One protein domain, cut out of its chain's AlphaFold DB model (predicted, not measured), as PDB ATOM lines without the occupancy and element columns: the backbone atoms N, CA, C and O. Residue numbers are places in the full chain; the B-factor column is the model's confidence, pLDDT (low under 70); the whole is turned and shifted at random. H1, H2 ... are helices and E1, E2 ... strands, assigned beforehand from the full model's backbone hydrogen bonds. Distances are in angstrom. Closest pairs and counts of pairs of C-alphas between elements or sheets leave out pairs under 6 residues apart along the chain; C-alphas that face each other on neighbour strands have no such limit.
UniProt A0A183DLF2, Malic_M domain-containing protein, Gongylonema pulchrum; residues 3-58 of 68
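What this domain is: This is residues 3 to 58 of the 68 residues of the protein "Malic_M domain-containing protein" of Gongylonema pulchrum (UniProt A0A183DLF2). This is a small domain of little regular structure, mostly loop: H1 and E1 follow each other in a row along the longest axis, and a long winding stretch, residues 20 to 47, loops out to one side of E1 and returns to H2 on its other side. The 56 printed residues hold two named helices and one named strand, in the order H1, E1, H2; the class is mixed, with only 17 residues in named elements. The whole is compact, with a radius of gyration of the C-alphas of 11.6 A and spans of 32 by 27 by 16 A.

Where its parts are: H1, residues 8 to 13, begins at C-alpha 8 (0.843, -32.848, -56.986). E1, residues 15 to 19, is 13.2 A long. H2, residues 48 to 53, ends at C-alpha 53 (-6.583, -28.770, -34.684).

How they stand to each other: H1 and E1 meet only through their tight link. Residues 18 to 19 of E1 pair antiparallel with residues 22 to 23; E1 pairs with no named strand. E1 and H2 are near each other, their closest C-alphas 8.4 A apart. H1 and H2 are apart. In both helices every O i to N i+4 pair is within hydrogen-bond range.

The domain as a whole: The C-alphas farthest apart, of Glu 4 and Pro 30, are 32.5 A apart. The printed part has no cut. The link from E1 to H2 is long, 28 residues. Mean pLDDT of the printed part is 86.8; residues 55 to 58 are under 70.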
ATOM      1  N   ASN A   3      -0.281 -25.092 -60.236       95.19
ATOM      2  CA  ASN A   3       0.016 -23.895 -61.036       95.19
ATOM      3  C   ASN A   3       0.848 -22.843 -60.272       95.19
ATOM      4  O   ASN A   3       1.405 -21.947 -60.892       95.19
ATOM      5  N   GLU A   4       0.950 -22.957 -58.943       92.25
ATOM      6  CA  GLU A   4       1.791 -22.107 -58.082       92.25
ATOM      7  C   GLU A   4       3.169 -22.746 -57.806       92.25
ATOM      8  O   GLU A   4       3.943 -22.222 -57.012       92.25
ATOM      9  N   GLY A   5       3.490 -23.890 -58.428       94.69
ATOM     10  CA  GLY A   5       4.790 -24.563 -58.305       94.69
ATOM     11  C   GLY A   5       4.850 -25.715 -57.296       94.69
ATOM     12  O   GLY A   5       5.898 -26.343 -57.149       94.69
ATOM     13  N   ALA A   6       3.751 -26.054 -56.612       93.38
ATOM     14  CA  ALA A   6       3.725 -27.228 -55.741       93.38
ATOM     15  C   ALA A   6       3.675 -28.532 -56.556       93.38
ATOM     16  O   ALA A   6       2.954 -28.644 -57.548       93.38
ATOM     17  N   SER A   7       4.366 -29.576 -56.093       95.69
ATOM     18  CA  SER A   7       4.161 -30.914 -56.656       95.69
ATOM     19  C   SER A   7       2.741 -31.407 -56.356       95.69
ATOM     20  O   SER A   7       2.158 -31.059 -55.327       95.69
ATOM     21  N   ARG A   8       2.182 -32.271 -57.214       93.44
ATOM     22  CA  ARG A   8       0.843 -32.848 -56.986       93.44
ATOM     23  C   ARG A   8       0.739 -33.529 -55.617       93.44
ATOM     24  O   ARG A   8      -0.239 -33.322 -54.912       93.44
ATOM     25  N   LYS A   9       1.773 -34.278 -55.213       92.12
ATOM     26  CA  LYS A   9       1.842 -34.922 -53.891       92.12
ATOM     27  C   LYS A   9       1.784 -33.893 -52.759       92.12
ATOM     28  O   LYS A   9       1.009 -34.067 -51.827       92.12
ATOM     29  N   ALA A  10       2.570 -32.817 -52.852       90.75
ATOM     30  CA  ALA A  10       2.567 -31.754 -51.848       90.75
ATOM     31  C   ALA A  10       1.233 -30.994 -51.806       90.75
ATOM     32  O   ALA A  10       0.785 -30.615 -50.729       90.75
ATOM     33  N   ALA A  11       0.580 -30.803 -52.955       92.44
ATOM     34  CA  ALA A  11      -0.742 -30.193 -53.025       92.44
ATOM     35  C   ALA A  11      -1.802 -31.071 -52.337       92.44
ATOM     36  O   ALA A  11      -2.515 -30.594 -51.461       92.44
ATOM     37  N   CYS A  12      -1.863 -32.367 -52.657       92.19
ATOM     38  CA  CYS A  12      -2.806 -33.297 -52.026       92.19
ATOM     39  C   CYS A  12      -2.553 -33.467 -50.517       92.19
ATOM     40  O   CYS A  12      -3.499 -33.602 -49.741       92.19
ATOM     41  N   ALA A  13      -1.293 -33.398 -50.075       89.56
ATOM     42  CA  ALA A  13      -0.947 -33.432 -48.655       89.56
ATOM     43  C   ALA A  13      -1.528 -32.243 -47.868       89.56
ATOM     44  O   ALA A  13      -1.801 -32.390 -46.683       89.56
ATOM     45  N   ARG A  14      -1.766 -31.097 -48.519       89.62
ATOM     46  CA  ARG A  14      -2.312 -29.878 -47.892       89.62
ATOM     47  C   ARG A  14      -3.836 -29.775 -47.948       89.62
ATOM     48  O   ARG A  14      -4.394 -28.845 -47.378       89.62
ATOM     49  N   VAL A  15      -4.505 -30.699 -48.633       90.25
ATOM     50  CA  VAL A  15      -5.969 -30.741 -48.729       90.25
ATOM     51  C   VAL A  15      -6.491 -31.846 -47.825       90.25
ATOM     52  O   VAL A  15      -6.131 -33.009 -48.002       90.25
ATOM     53  N   TYR A  16      -7.334 -31.484 -46.865       89.69
ATOM     54  CA  TYR A  16      -8.019 -32.414 -45.973       89.69
ATOM     55  C   TYR A  16      -9.437 -32.620 -46.502       89.69
ATOM     56  O   TYR A  16     -10.168 -31.645 -46.680       89.69
ATOM     57  N   LEU A  17      -9.801 -33.875 -46.779       90.44
ATOM     58  CA  LEU A  17     -11.142 -34.251 -47.224       90.44
ATOM     59  C   LEU A  17     -11.923 -34.862 -46.068       90.44
ATOM     60  O   LEU A  17     -11.409 -35.722 -45.350       90.44
ATOM     61  N   MET A  18     -13.170 -34.435 -45.932       89.81
ATOM     62  CA  MET A  18     -14.141 -34.999 -45.006       89.81
ATOM     63  C   MET A  18     -15.462 -35.192 -45.751       89.81
ATOM     64  O   MET A  18     -15.875 -34.308 -46.506       89.81
ATOM     65  N   ASP A  19     -16.094 -36.341 -45.542       88.31
ATOM     66  CA  ASP A  19     -17.417 -36.672 -46.072       88.31
ATOM     67  C   ASP A  19     -18.364 -37.087 -44.929       88.31
ATOM     68  O   ASP A  19     -18.101 -36.800 -43.758       88.31
ATOM     69  N   VAL A  20     -19.486 -37.728 -45.264       88.56
ATOM     70  CA  VAL A  20     -20.500 -38.171 -44.292       88.56
ATOM     71  C   VAL A  20     -19.979 -39.190 -43.274       88.56
ATOM     72  O   VAL A  20     -20.496 -39.229 -42.160       88.56
ATOM     73  N   ASP A  21     -18.934 -39.955 -43.602       88.12
ATOM     74  CA  ASP A  21     -18.310 -40.904 -42.671       88.12
ATOM     75  C   ASP A  21     -17.115 -40.276 -41.933       88.12
ATOM     76  O   ASP A  21     -16.322 -40.976 -41.301       88.12
ATOM     77  N   GLY A  22     -16.956 -38.956 -42.017       89.56
ATOM     78  CA  GLY A  22     -15.882 -38.216 -41.378       89.56
ATOM     79  C   GLY A  22     -14.626 -38.110 -42.240       89.56
ATOM     80  O   GLY A  22     -14.650 -38.127 -43.473       89.56
ATOM     81  N   LEU A  23     -13.503 -37.884 -41.569       91.75
ATOM     82  CA  LEU A  23     -12.223 -37.575 -42.192       91.75
ATOM     83  C   LEU A  23     -11.711 -38.730 -43.069       91.75
ATOM     84  O   LEU A  23     -11.689 -39.891 -42.663       91.75
ATOM     85  N   VAL A  24     -11.225 -38.421 -44.272       92.25
ATOM     86  CA  VAL A  24     -10.614 -39.425 -45.152       92.25
ATOM     87  C   VAL A  24      -9.204 -39.761 -44.651       92.25
ATOM     88  O   VAL A  24      -8.259 -38.983 -44.816       92.25
ATOM     89  N   THR A  25      -9.045 -40.951 -44.067       93.81
ATOM     90  CA  THR A  25      -7.764 -41.457 -43.545       93.81
ATOM     91  C   THR A  25      -7.257 -42.676 -44.317       93.81
ATOM     92  O   THR A  25      -8.030 -43.392 -44.949       93.81
ATOM     93  N   THR A  26      -5.951 -42.950 -44.258       93.31
ATOM     94  CA  THR A  26      -5.310 -44.111 -44.922       93.31
ATOM     95  C   THR A  26      -5.847 -45.462 -44.449       93.31
ATOM     96  O   THR A  26      -5.730 -46.451 -45.166       93.31
ATOM     97  N   LYS A  27      -6.437 -45.505 -43.248       90.00
ATOM     98  CA  LYS A  27      -6.989 -46.713 -42.620       90.00
ATOM     99  C   LYS A  27      -8.458 -46.964 -42.981       90.00
ATOM    100  O   LYS A  27      -9.012 -47.981 -42.570       90.00
ATOM    101  N   ARG A  28      -9.105 -46.045 -43.708       85.62
ATOM    102  CA  ARG A  28     -10.526 -46.139 -44.051       85.62
ATOM    103  C   ARG A  28     -10.754 -47.063 -45.247       85.62
ATOM    104  O   ARG A  28     -10.176 -46.866 -46.315       85.62
ATOM    105  N   HIS A  29     -11.669 -48.015 -45.077       84.69
ATOM    106  CA  HIS A  29     -12.162 -48.892 -46.136       84.69
ATOM    107  C   HIS A  29     -13.677 -49.109 -45.992       84.69
ATOM    108  O   HIS A  29     -14.135 -49.311 -44.867       84.69
ATOM    109  N   PRO A  30     -14.447 -49.130 -47.097       85.38
ATOM    110  CA  PRO A  30     -14.037 -48.859 -48.480       85.38
ATOM    111  C   PRO A  30     -13.743 -47.364 -48.732       85.38
ATOM    112  O   PRO A  30     -14.192 -46.501 -47.986       85.38
ATOM    113  N   MET A  31     -12.956 -47.059 -49.771       87.75
ATOM    114  CA  MET A  31     -12.604 -45.687 -50.159       87.75
ATOM    115  C   MET A  31     -12.628 -45.550 -51.681       87.75
ATOM    116  O   MET A  31     -12.112 -46.415 -52.391       87.75
ATOM    117  N   GLU A  32     -13.197 -44.456 -52.182       88.19
ATOM    118  CA  GLU A  32     -13.186 -44.149 -53.610       88.19
ATOM    119  C   GLU A  32     -11.770 -43.842 -54.116       88.19
ATOM    120  O   GLU A  32     -10.976 -43.175 -53.449       88.19
ATOM    121  N   ASN A  33     -11.463 -44.253 -55.351       89.75
ATOM    122  CA  ASN A  33     -10.144 -44.035 -55.961       89.75
ATOM    123  C   ASN A  33      -9.736 -42.552 -56.010       89.75
ATOM    124  O   ASN A  33      -8.549 -42.229 -55.946       89.75
ATOM    125  N   LEU A  34     -10.717 -41.647 -56.105       90.94
ATOM    126  CA  LEU A  34     -10.498 -40.201 -56.109       90.94
ATOM    127  C   LEU A  34     -10.052 -39.663 -54.742       90.94
ATOM    128  O   LEU A  34      -9.361 -38.647 -54.695       90.94
ATOM    129  N   HIS A  35     -10.392 -40.346 -53.646       91.56
ATOM    130  CA  HIS A  35     -10.056 -39.940 -52.280       91.56
ATOM    131  C   HIS A  35      -8.645 -40.387 -51.863       91.56
ATOM    132  O   HIS A  35      -8.017 -39.726 -51.034       91.56
ATOM    133  N   ILE A  36      -8.103 -41.442 -52.484       92.75
ATOM    134  CA  ILE A  36      -6.794 -42.034 -52.146       92.75
ATOM    135  C   ILE A  36      -5.656 -40.999 -52.054       92.75
ATOM    136  O   ILE A  36      -4.919 -41.027 -51.068       92.75
ATOM    137  N   PRO A  37      -5.479 -40.051 -53.002       93.88
ATOM    138  CA  PRO A  37      -4.381 -39.084 -52.930       93.88
ATOM    139  C   PRO A  37      -4.468 -38.134 -51.731       93.88
ATOM    140  O   PRO A  37      -3.466 -37.520 -51.362       93.88
ATOM    141  N   TYR A  38      -5.659 -37.982 -51.154       92.88
ATOM    142  CA  TYR A  38      -5.961 -37.040 -50.084       92.88
ATOM    143  C   TYR A  38      -6.035 -37.703 -48.709       92.88
ATOM    144  O   TYR A  38      -6.065 -36.981 -47.712       92.88
ATOM    145  N   ALA A  39      -6.025 -39.038 -48.649       93.25
ATOM    146  CA  ALA A  39      -6.078 -39.796 -47.409       93.25
ATOM    147  C   ALA A  39      -4.921 -39.417 -46.476       93.25
ATOM    148  O   ALA A  39      -3.753 -39.381 -46.873       93.25
ATOM    149  N   LYS A  40      -5.258 -39.100 -45.226       91.00
ATOM    150  CA  LYS A  40      -4.301 -38.650 -44.211       91.00
ATOM    151  C   LYS A  40      -3.932 -39.799 -43.282       91.00
ATOM    152  O   LYS A  40      -4.791 -40.582 -42.884       91.00
ATOM    153  N   ASP A  41      -2.653 -39.904 -42.942       91.31
ATOM    154  CA  ASP A  41      -2.185 -40.879 -41.957       91.31
ATOM    155  C   ASP A  41      -2.309 -40.289 -40.549       91.31
ATOM    156  O   ASP A  41      -1.355 -39.761 -39.984       91.31
ATOM    157  N   MET A  42      -3.536 -40.280 -40.031       88.75
ATOM    158  CA  MET A  42      -3.873 -39.733 -38.717       88.75
ATOM    159  C   MET A  42      -5.125 -40.418 -38.146       88.75
ATOM    160  O   MET A  42      -5.761 -41.206 -38.859       88.75
ATOM    161  N   PRO A  43      -5.474 -40.182 -36.868       90.25
ATOM    162  CA  PRO A  43      -6.699 -40.713 -36.285       90.25
ATOM    163  C   PRO A  43      -7.946 -40.299 -37.071       90.25
ATOM    164  O   PRO A  43      -8.029 -39.197 -37.613       90.25
ATOM    165  N   HIS A  44      -8.916 -41.209 -37.135       89.12
ATOM    166  CA  HIS A  44     -10.223 -40.917 -37.710       89.12
ATOM    167  C   HIS A  44     -11.000 -39.990 -36.779       89.12
ATOM    168  O   HIS A  44     -11.042 -40.239 -35.578       89.12
ATOM    169  N   THR A  45     -11.650 -38.968 -37.333       90.44
ATOM    170  CA  THR A  45     -12.562 -38.102 -36.580       90.44
ATOM    171  C   THR A  45     -13.751 -37.686 -37.440       90.44
ATOM    172  O   THR A  45     -13.657 -37.592 -38.667       90.44
ATOM    173  N   TYR A  46     -14.872 -37.453 -36.766       89.50
ATOM    174  CA  TYR A  46     -16.089 -36.859 -37.319       89.50
ATOM    175  C   TYR A  46     -16.220 -35.380 -36.942       89.50
ATOM    176  O   TYR A  46     -17.057 -34.677 -37.504       89.50
ATOM    177  N   ASP A  47     -15.423 -34.908 -35.981       86.12
ATOM    178  CA  ASP A  47     -15.487 -33.539 -35.498       86.12
ATOM    179  C   ASP A  47     -14.612 -32.635 -36.377       86.12
ATOM    180  O   ASP A  47     -13.394 -32.799 -36.490       86.12
ATOM    181  N   LEU A  48     -15.253 -31.651 -37.008       83.56
ATOM    182  CA  LEU A  48     -14.588 -30.634 -37.817       83.56
ATOM    183  C   LEU A  48     -13.590 -29.805 -36.997       83.56
ATOM    184  O   LEU A  48     -12.555 -29.404 -37.531       83.56
ATOM    185  N   LEU A  49     -13.877 -29.555 -35.715       84.25
ATOM    186  CA  LEU A  49     -12.976 -28.828 -34.824       84.25
ATOM    187  C   LEU A  49     -11.729 -29.659 -34.538       84.25
ATOM    188  O   LEU A  49     -10.618 -29.148 -34.680       84.25
ATOM    189  N   GLU A  50     -11.893 -30.943 -34.229       83.25
ATOM    190  CA  GLU A  50     -10.770 -31.859 -34.012       83.25
ATOM    191  C   GLU A  50      -9.905 -31.979 -35.276       83.25
ATOM    192  O   GLU A  50      -8.685 -31.824 -35.217       83.25
ATOM    193  N   ALA A  51     -10.531 -32.119 -36.449       77.62
ATOM    194  CA  ALA A  51      -9.829 -32.128 -37.732       77.62
ATOM    195  C   ALA A  51      -9.063 -30.820 -38.007       77.62
ATOM    196  O   ALA A  51      -7.986 -30.853 -38.605       77.62
ATOM    197  N   SER A  52      -9.591 -29.671 -37.567       72.31
ATOM    198  CA  SER A  52      -8.928 -28.370 -37.722       72.31
ATOM    199  C   SER A  52      -7.711 -28.199 -36.811       72.31
ATOM    200  O   SER A  52      -6.746 -27.559 -37.216       72.31
ATOM    201  N   ILE A  53      -7.713 -28.818 -35.624       76.38
ATOM    202  CA  ILE A  53      -6.583 -28.770 -34.684       76.38
ATOM    203  C   ILE A  53      -5.374 -29.526 -35.253       76.38
ATOM    204  O   ILE A  53      -4.240 -29.092 -35.074       76.38
ATOM    205  N   TYR A  54      -5.600 -30.619 -35.989       71.56
ATOM    206  CA  TYR A  54      -4.533 -31.355 -36.687       71.56
ATOM    207  C   TYR A  54      -3.975 -30.634 -37.916       71.56
ATOM    208  O   TYR A  54      -2.965 -31.050 -38.490       71.56
ATOM    209  N   ASN A  55      -4.658 -29.592 -38.374       64.69
ATOM    210  CA  ASN A  55      -4.302 -28.854 -39.564       64.69
ATOM    211  C   ASN A  55      -3.452 -27.651 -39.140       64.69
ATOM    212  O   ASN A  55      -3.965 -26.541 -39.032       64.69
ATOM    213  N   ASP A  56      -2.166 -27.886 -38.846       58.22
ATOM    214  CA  ASP A  56      -1.171 -26.856 -38.503       58.22
ATOM    215  C   ASP A  56      -1.201 -25.705 -39.529       58.22
ATOM    216  O   ASP A  56      -0.529 -25.794 -40.549       58.22
ATOM    217  N   PHE A  57      -2.018 -24.670 -39.282       51.59
ATOM    218  CA  PHE A  57      -2.205 -23.340 -39.910       51.59
ATOM    219  C   PHE A  57      -2.024 -23.146 -41.446       51.59
ATOM    220  O   PHE A  57      -2.220 -22.044 -41.950       51.59
ATOM    221  N   PHE A  58      -1.681 -24.173 -42.225       54.72
ATOM    222  CA  PHE A  58      -1.208 -24.100 -43.614       54.72
ATOM    223  C   PHE A  58      -1.945 -25.049 -44.576       54.72
ATOM    224  O   PHE A  58      -1.625 -25.057 -45.771       54.72
TER     225      PHE A  58